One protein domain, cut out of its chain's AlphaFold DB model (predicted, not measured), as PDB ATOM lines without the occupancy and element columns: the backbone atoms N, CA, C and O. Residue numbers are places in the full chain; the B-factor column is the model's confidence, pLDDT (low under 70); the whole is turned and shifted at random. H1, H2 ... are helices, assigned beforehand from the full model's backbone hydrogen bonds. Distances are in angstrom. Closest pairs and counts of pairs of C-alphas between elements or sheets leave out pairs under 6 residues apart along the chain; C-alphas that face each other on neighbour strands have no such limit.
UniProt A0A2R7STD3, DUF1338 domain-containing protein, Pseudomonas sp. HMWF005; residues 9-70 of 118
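Overview. This is residues 9 to 70 of the 118 residues of the protein "DUF1338 domain-containing protein" of Pseudomonas sp. HMWF005 (UniProt A0A2R7STD3). Three helices joined end to end make an open, flat U: the long H2 is its base, and H1 and the shorter H3 rise from its two ends as arms. After H3 the printed part folds back into the hollow with the small H4. The 62 printed residues hold H1, H2, H3, H4 in that order and no named strand; the class is all helix. The whole is loose, radius of gyration of the C-alphas 13.5 A, spanning 37 by 30 by 12 A.

Along the chain. H1, residues 9 to 27, starts at C-alpha 9 (164.742, 202.857, 203.229) and is 26.7 A long. H2, residues 29 to 48, is 29.4 A long. H3 is residues 50 to 59, and H4, residues 62 to 65, ends at C-alpha 65 (148.861, 192.321, 199.959).

Arrangement. H1 and H2 only just touch, with 3 pairs of C-alphas within 8 A, only at the corner by their link; the closest C-alphas, of Arg 25 and Gly 32, are 5.2 A apart. Their lines stand at a steep tilt of 60 degrees, opposite ways. H2 and H3 likewise only just touch, with 3 pairs, only at the corner; the closest C-alphas, of Leu 46 and Ala 53, are 5.3 A apart, and the tilt of 71 degrees is only just about perpendicular. H3 and H4 are close but not clearly touching, the closest C-alphas, of Leu 56 and Ile 62, being 5.0 A apart. H1 is apart from H3. In H1, H2 and H3 every O i to N i+4 pair is within hydrogen-bond range; H4 is too short for such a pair.

Size, cuts and confidence. The C-alphas farthest apart, of Glu 27 and Asp 51, are 37.3 A apart. The printed part has no cut, its three links between helices are tight, and no printed residue is under 70 in pLDDT.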
ATOM      1  N   PRO A   9     165.883 201.969 203.438       96.06
ATOM      2  CA  PRO A   9     164.742 202.857 203.229       96.06
ATOM      3  C   PRO A   9     163.401 202.110 203.171       96.06
ATOM      4  O   PRO A   9     162.391 202.627 203.648       96.06
ATOM      5  N   ASP A  10     163.390 200.870 202.671       93.88
ATOM      6  CA  ASP A  10     162.190 200.025 202.620       93.88
ATOM      7  C   ASP A  10     161.685 199.656 204.003       93.88
ATOM      8  O   ASP A  10     160.478 199.695 204.248       93.88
ATOM      9  N   LEU A  11     162.592 199.367 204.939       93.81
ATOM     10  CA  LEU A  11     162.207 199.100 206.317       93.81
ATOM     11  C   LEU A  11     161.631 200.359 206.979       93.81
ATOM     12  O   LEU A  11     160.647 200.262 207.717       93.81
ATOM     13  N   ILE A  12     162.196 201.540 206.697       96.56
ATOM     14  CA  ILE A  12     161.647 202.819 207.177       96.56
ATOM     15  C   ILE A  12     160.239 203.023 206.604       96.56
ATOM     16  O   ILE A  12     159.307 203.283 207.363       96.56
ATOM     17  N   ARG A  13     160.055 202.830 205.292       96.06
ATOM     18  CA  ARG A  13     158.763 202.957 204.599       96.06
ATOM     19  C   ARG A  13     157.705 202.001 205.145       96.06
ATOM     20  O   ARG A  13     156.578 202.422 205.400       96.06
ATOM     21  N   GLN A  14     158.058 200.734 205.363       93.69
ATOM     22  CA  GLN A  14     157.156 199.735 205.946       93.69
ATOM     23  C   GLN A  14     156.713 200.139 207.357       93.69
ATOM     24  O   GLN A  14     155.521 200.098 207.669       93.69
ATOM     25  N   ARG A  15     157.657 200.578 208.202       95.81
ATOM     26  CA  ARG A  15     157.356 201.054 209.562       95.81
ATOM     27  C   ARG A  15     156.491 202.309 209.546       95.81
ATOM     28  O   ARG A  15     155.539 202.385 210.318       95.81
ATOM     29  N   PHE A  16     156.785 203.251 208.654       96.94
ATOM     30  CA  PHE A  16     156.004 204.471 208.486       96.94
ATOM     31  C   PHE A  16     154.566 204.166 208.048       96.94
ATOM     32  O   PHE A  16     153.629 204.614 208.701       96.94
ATOM     33  N   SER A  17     154.376 203.334 207.018       96.19
ATOM     34  CA  SER A  17     153.045 202.912 206.552       96.19
ATOM     35  C   SER A  17     152.239 202.234 207.666       96.19
ATOM     36  O   SER A  17     151.073 202.567 207.887       96.19
ATOM     37  N   LYS A  18     152.877 201.344 208.444       95.00
ATOM     38  CA  LYS A  18     152.234 200.720 209.605       95.00
ATOM     39  C   LYS A  18     151.833 201.750 210.663       95.00
ATOM     40  O   LYS A  18     150.688 201.729 211.106       95.00
ATOM     41  N   ALA A  19     152.740 202.647 211.049       97.38
ATOM     42  CA  ALA A  19     152.462 203.668 212.055       97.38
ATOM     43  C   ALA A  19     151.310 204.593 211.626       97.38
ATOM     44  O   ALA A  19     150.423 204.872 212.430       97.38
ATOM     45  N   MET A  20     151.276 204.995 210.352       97.62
ATOM     46  CA  MET A  20     150.185 205.788 209.783       97.62
ATOM     47  C   MET A  20     148.854 205.032 209.801       97.62
ATOM     48  O   MET A  20     147.839 205.601 210.188       97.62
ATOM     49  N   SER A  21     148.847 203.747 209.435       95.12
ATOM     50  CA  SER A  21     147.639 202.915 209.482       95.12
ATOM     51  C   SER A  21     147.119 202.733 210.911       95.12
ATOM     52  O   SER A  21     145.916 202.826 211.146       95.12
ATOM     53  N   ASP A  22     148.013 202.493 211.875       95.94
ATOM     54  CA  ASP A  22     147.650 202.332 213.285       95.94
ATOM     55  C   ASP A  22     147.107 203.646 213.874       95.94
ATOM     56  O   ASP A  22     146.147 203.627 214.647       95.94
ATOM     57  N   MET A  23     147.693 204.787 213.499       97.94
ATOM     58  CA  MET A  23     147.208 206.119 213.865       97.94
ATOM     59  C   MET A  23     145.826 206.384 213.258       97.94
ATOM     60  O   MET A  23     144.877 206.662 213.989       97.94
ATOM     61  N   TYR A  24     145.679 206.201 211.945       97.06
ATOM     62  CA  TYR A  24     144.433 206.483 211.234       97.06
ATOM     63  C   TYR A  24     143.281 205.577 211.683       97.06
ATOM     64  O   TYR A  24     142.148 206.033 211.805       97.06
ATOM     65  N   ARG A  25     143.558 204.314 212.033       95.50
ATOM     66  CA  ARG A  25     142.563 203.412 212.640       95.50
ATOM     67  C   ARG A  25     142.021 203.933 213.969       95.50
ATOM     68  O   ARG A  25     140.846 203.727 214.253       95.50
ATOM     69  N   LYS A  26     142.862 204.575 214.785       96.69
ATOM     70  CA  LYS A  26     142.431 205.170 216.060       96.69
ATOM     71  C   LYS A  26     141.593 206.425 215.838       96.69
ATOM     72  O   LYS A  26     140.626 206.634 216.559       96.69
ATOM     73  N   GLU A  27     141.962 207.235 214.852       97.81
ATOM     74  CA  GLU A  27     141.254 208.475 214.517       97.81
ATOM     75  C   GLU A  27     139.918 208.211 213.808       97.81
ATOM     76  O   GLU A  27     138.942 208.923 214.038       97.81
ATOM     77  N   VAL A  28     139.856 207.170 212.973       97.75
ATOM     78  CA  VAL A  28     138.696 206.827 212.143       97.75
ATOM     79  C   VAL A  28     138.341 205.346 212.342       97.75
ATOM     80  O   VAL A  28     138.789 204.492 211.577       97.75
ATOM     81  N   PRO A  29     137.500 204.989 213.332       95.56
ATOM     82  CA  PRO A  29     137.199 203.587 213.654       95.56
ATOM     83  C   PRO A  29     136.634 202.762 212.487       95.56
ATOM     84  O   PRO A  29     136.925 201.571 212.372       95.56
ATOM     85  N   LEU A  30     135.884 203.394 211.575       97.62
ATOM     86  CA  LEU A  30     135.362 202.739 210.369       97.62
ATOM     87  C   LEU A  30     136.468 202.249 209.424       97.62
ATOM     88  O   LEU A  30     136.262 201.265 208.719       97.62
ATOM     89  N   TYR A  31     137.653 202.868 209.439       96.50
ATOM     90  CA  TYR A  31     138.809 202.340 208.715       96.50
ATOM     91  C   TYR A  31     139.231 200.974 209.272       96.50
ATOM     92  O   TYR A  31     139.544 200.072 208.505       96.50
ATOM     93  N   GLY A  32     139.169 200.777 210.594       94.94
ATOM     94  CA  GLY A  32     139.440 199.477 211.214       94.94
ATOM     95  C   GLY A  32     138.478 198.385 210.745       94.94
ATOM     96  O   GLY A  32     138.930 197.321 210.334       94.94
ATOM     97  N   ALA A  33     137.177 198.686 210.734       96.50
ATOM     98  CA  ALA A  33     136.153 197.767 210.234       96.50
ATOM     99  C   ALA A  33     136.341 197.448 208.738       96.50
ATOM    100  O   ALA A  33     136.177 196.305 208.316       96.50
ATOM    101  N   LEU A  34     136.736 198.442 207.935       96.94
ATOM    102  CA  LEU A  34     137.069 198.232 206.526       96.94
ATOM    103  C   LEU A  34     138.256 197.274 206.359       96.94
ATOM    104  O   LEU A  34     138.201 196.396 205.505       96.94
ATOM    105  N   MET A  35     139.313 197.418 207.164       94.62
ATOM    106  CA  MET A  35     140.475 196.524 207.088       94.62
ATOM    107  C   MET A  35     140.108 195.075 207.421       94.62
ATOM    108  O   MET A  35     140.538 194.173 206.712       94.62
ATOM    109  N   GLU A  36     139.257 194.853 208.423       95.50
ATOM    110  CA  GLU A  36     138.759 193.512 208.765       95.50
ATOM    111  C   GLU A  36     137.946 192.892 207.615       95.50
ATOM    112  O   GLU A  36     138.118 191.715 207.286       95.50
ATOM    113  N   LEU A  37     137.105 193.688 206.945       97.50
ATOM    114  CA  LEU A  37     136.346 193.239 205.776       97.50
ATOM    115  C   LEU A  37     137.255 192.891 204.588       97.50
ATOM    116  O   LEU A  37     137.026 191.885 203.910       97.50
ATOM    117  N   VAL A  38     138.279 193.708 204.326       96.50
ATOM    118  CA  VAL A  38     139.265 193.456 203.262       96.50
ATOM    119  C   VAL A  38     140.038 192.169 203.548       96.50
ATOM    120  O   VAL A  38     140.156 191.326 202.662       96.50
ATOM    121  N   GLU A  39     140.494 191.971 204.784       94.88
ATOM    122  CA  GLU A  39     141.209 190.761 205.202       94.88
ATOM    123  C   GLU A  39     140.354 189.500 204.997       94.88
ATOM    124  O   GLU A  39     140.811 188.513 204.412       94.88
ATOM    125  N   GLN A  40     139.084 189.545 205.415       97.06
ATOM    126  CA  GLN A  40     138.142 188.444 205.214       97.06
ATOM    127  C   GLN A  40     137.904 188.162 203.725       97.06
ATOM    128  O   GLN A  40     137.971 187.011 203.297       97.06
ATOM    129  N   THR A  41     137.686 189.208 202.927       96.69
ATOM    130  CA  THR A  41     137.460 189.080 201.480       96.69
ATOM    131  C   THR A  41     138.675 188.470 200.784       96.69
ATOM    132  O   THR A  41     138.526 187.550 199.979       96.69
ATOM    133  N   ASN A  42     139.884 188.922 201.132       95.81
ATOM    134  CA  ASN A  42     141.129 188.391 200.580       95.81
ATOM    135  C   ASN A  42     141.277 186.898 200.892       95.81
ATOM    136  O   ASN A  42     141.553 186.112 199.987       95.81
ATOM    137  N   ARG A  43     141.027 186.479 202.141       94.62
ATOM    138  CA  ARG A  43     141.040 185.053 202.509       94.62
ATOM    139  C   ARG A  43     140.042 184.235 201.696       94.62
ATOM    140  O   ARG A  43     140.407 183.180 201.181       94.62
ATOM    141  N   ASP A  44     138.809 184.716 201.568       96.94
ATOM    142  CA  ASP A  44     137.752 183.991 200.858       96.94
ATOM    143  C   ASP A  44     138.067 183.835 199.368       96.94
ATOM    144  O   ASP A  44     137.846 182.764 198.796       96.94
ATOM    145  N   VAL A  45     138.623 184.873 198.735       96.25
ATOM    146  CA  VAL A  45     139.065 184.811 197.334       96.25
ATOM    147  C   VAL A  45     140.208 183.814 197.174       96.25
ATOM    148  O   VAL A  45     140.120 182.943 196.310       96.25
ATOM    149  N   LEU A  46     141.238 183.882 198.021       94.88
ATOM    150  CA  LEU A  46     142.389 182.974 197.951       94.88
ATOM    151  C   LEU A  46     141.993 181.510 198.186       94.88
ATOM    152  O   LEU A  46     142.540 180.619 197.540       94.88
ATOM    153  N   ALA A  47     141.018 181.256 199.062       95.31
ATOM    154  CA  ALA A  47     140.498 179.914 199.316       95.31
ATOM    155  C   ALA A  47     139.668 179.368 198.143       95.31
ATOM    156  O   ALA A  47     139.730 178.178 197.838       95.31
ATOM    157  N   ARG A  48     138.879 180.225 197.482       97.25
ATOM    158  CA  ARG A  48     137.991 179.826 196.373       97.25
ATOM    159  C   ARG A  48     138.685 179.799 195.015       97.25
ATOM    160  O   ARG A  48     138.186 179.138 194.109       97.25
ATOM    161  N   GLN A  49     139.797 180.516 194.857       96.44
ATOM    162  CA  GLN A  49     140.494 180.684 193.579       96.44
ATOM    163  C   GLN A  49     141.993 180.355 193.717       96.44
ATOM    164  O   GLN A  49     142.827 181.262 193.791       96.44
ATOM    165  N   PRO A  50     142.365 179.058 193.709       93.81
ATOM    166  CA  PRO A  50     143.756 178.621 193.868       93.81
ATOM    167  C   PRO A  50     144.715 179.176 192.809       93.81
ATOM    168  O   PRO A  50     145.905 179.324 193.076       93.81
ATOM    169  N   ASP A  51     144.218 179.501 191.614       96.06
ATOM    170  CA  ASP A  51     145.024 180.102 190.545       96.06
ATOM    171  C   ASP A  51     145.524 181.498 190.921       96.06
ATOM    172  O   ASP A  51     146.712 181.780 190.760       96.06
ATOM    173  N   ILE A  52     144.661 182.325 191.522       94.50
ATOM    174  CA  ILE A  52     145.039 183.644 192.049       94.50
ATOM    175  C   ILE A  52     146.078 183.480 193.157       94.50
ATOM    176  O   ILE A  52     147.102 184.162 193.156       94.50
ATOM    177  N   ALA A  53     145.857 182.538 194.079       92.62
ATOM    178  CA  ALA A  53     146.810 182.273 195.150       92.62
ATOM    179  C   ALA A  53     148.182 181.854 194.597       92.62
ATOM    180  O   ALA A  53     149.208 182.352 195.060       92.62
ATOM    181  N   ARG A  54     148.232 180.978 193.584       93.94
ATOM    182  CA  ARG A  54     149.492 180.573 192.936       93.94
ATOM    183  C   ARG A  54     150.193 181.744 192.259       93.94
ATOM    184  O   ARG A  54     151.401 181.892 192.434       93.94
ATOM    185  N   GLN A  55     149.448 182.582 191.542       93.69
ATOM    186  CA  GLN A  55     149.998 183.767 190.893       93.69
ATOM    187  C   GLN A  55     150.628 184.720 191.918       93.69
ATOM    188  O   GLN A  55     151.804 185.050 191.787       93.69
ATOM    189  N   LEU A  56     149.897 185.081 192.975       92.81
ATOM    190  CA  LEU A  56     150.387 185.995 194.016       92.81
ATOM    191  C   LEU A  56     151.579 185.435 194.805       92.81
ATOM    192  O   LEU A  56     152.445 186.196 195.227       92.81
ATOM    193  N   ASN A  57     151.648 184.113 194.999       91.50
ATOM    194  CA  ASN A  57     152.834 183.471 195.573       91.50
ATOM    195  C   ASN A  57     154.036 183.582 194.627       91.50
ATOM    196  O   ASN A  57     155.139 183.883 195.070       91.50
ATOM    197  N   SER A  58     153.832 183.361 193.324       91.38
ATOM    198  CA  SER A  58     154.914 183.428 192.336       91.38
ATOM    199  C   SER A  58     155.480 184.838 192.138       91.38
ATOM    200  O   SER A  58     156.672 184.967 191.869       91.38
ATOM    201  N   SER A  59     154.663 185.885 192.301       89.88
ATOM    202  CA  SER A  59     155.118 187.278 192.220       89.88
ATOM    203  C   SER A  59     155.625 187.850 193.549       89.88
ATOM    204  O   SER A  59     156.153 188.957 193.563       89.88
ATOM    205  N   GLY A  60     155.459 187.132 194.669       86.69
ATOM    206  CA  GLY A  60     155.762 187.642 196.014       86.69
ATOM    207  C   GLY A  60     154.763 188.690 196.530       86.69
ATOM    208  O   GLY A  60     154.873 189.153 197.666       86.69
ATOM    209  N   GLU A  61     153.743 189.046 195.742       88.06
ATOM    210  CA  GLU A  61     152.719 190.028 196.118       88.06
ATOM    211  C   GLU A  61     151.907 189.584 197.335       88.06
ATOM    212  O   GLU A  61     151.434 190.424 198.101       88.06
ATOM    213  N   ILE A  62     151.790 188.273 197.565       88.25
ATOM    214  CA  ILE A  62     151.046 187.734 198.707       88.25
ATOM    215  C   ILE A  62     151.596 188.211 200.060       88.25
ATOM    216  O   ILE A  62     150.827 188.420 200.995       88.25
ATOM    217  N   GLU A  63     152.906 188.454 200.163       83.31
ATOM    218  CA  GLU A  63     153.549 188.956 201.386       83.31
ATOM    219  C   GLU A  63     153.240 190.439 201.639       83.31
ATOM    220  O   GLU A  63     153.311 190.931 202.771       83.31
ATOM    221  N   ARG A  64     152.894 191.165 200.572       82.69
ATOM    222  CA  ARG A  64     152.644 192.606 200.579       82.69
ATOM    223  C   ARG A  64     151.165 192.954 200.633       82.69
ATOM    224  O   ARG A  64     150.845 194.016 201.161       82.69
ATOM    225  N   LEU A  65     150.292 192.074 200.146       86.25
ATOM    226  CA  LEU A  65     148.861 192.321 199.959       86.25
ATOM    227  C   LEU A  65     148.170 192.854 201.223       86.25
ATOM    228  O   LEU A  65     147.434 193.830 201.166       86.25
ATOM    229  N   ASP A  66     148.460 192.268 202.386       80.12
ATOM    230  CA  ASP A  66     147.871 192.686 203.670       80.12
ATOM    231  C   ASP A  66     148.389 194.056 204.169       80.12
ATOM    232  O   ASP A  66     147.807 194.729 205.030       80.12
ATOM    233  N   ARG A  67     149.529 194.494 203.628       81.00
ATOM    234  CA  ARG A  67     150.227 195.718 204.037       81.00
ATOM    235  C   ARG A  67     150.093 196.864 203.053       81.00
ATOM    236  O   ARG A  67     150.430 197.994 203.422       81.00
ATOM    237  N   GLU A  68     149.635 196.582 201.843       88.69
ATOM    238  CA  GLU A  68     149.566 197.542 200.760       88.69
ATOM    239  C   GLU A  68     148.525 198.624 201.044       88.69
ATOM    240  O   GLU A  68     147.352 198.364 201.301       88.69
ATOM    241  N   ARG A  69     148.995 199.871 201.069       92.44
ATOM    242  CA  ARG A  69     148.222 201.054 201.448       92.44
ATOM    243  C   ARG A  69     148.745 202.245 200.661       92.44
ATOM    244  O   ARG A  69     149.942 202.331 200.388       92.44
ATOM    245  N   HIS A  70     147.868 203.202 200.376       95.56
ATOM    246  CA  HIS A  70     148.264 204.529 199.918       95.56
ATOM    247  C   HIS A  70     147.609 205.594 200.801       95.56
ATOM    248  O   HIS A  70     146.484 205.427 201.265       95.56
TER     249      HIS A  70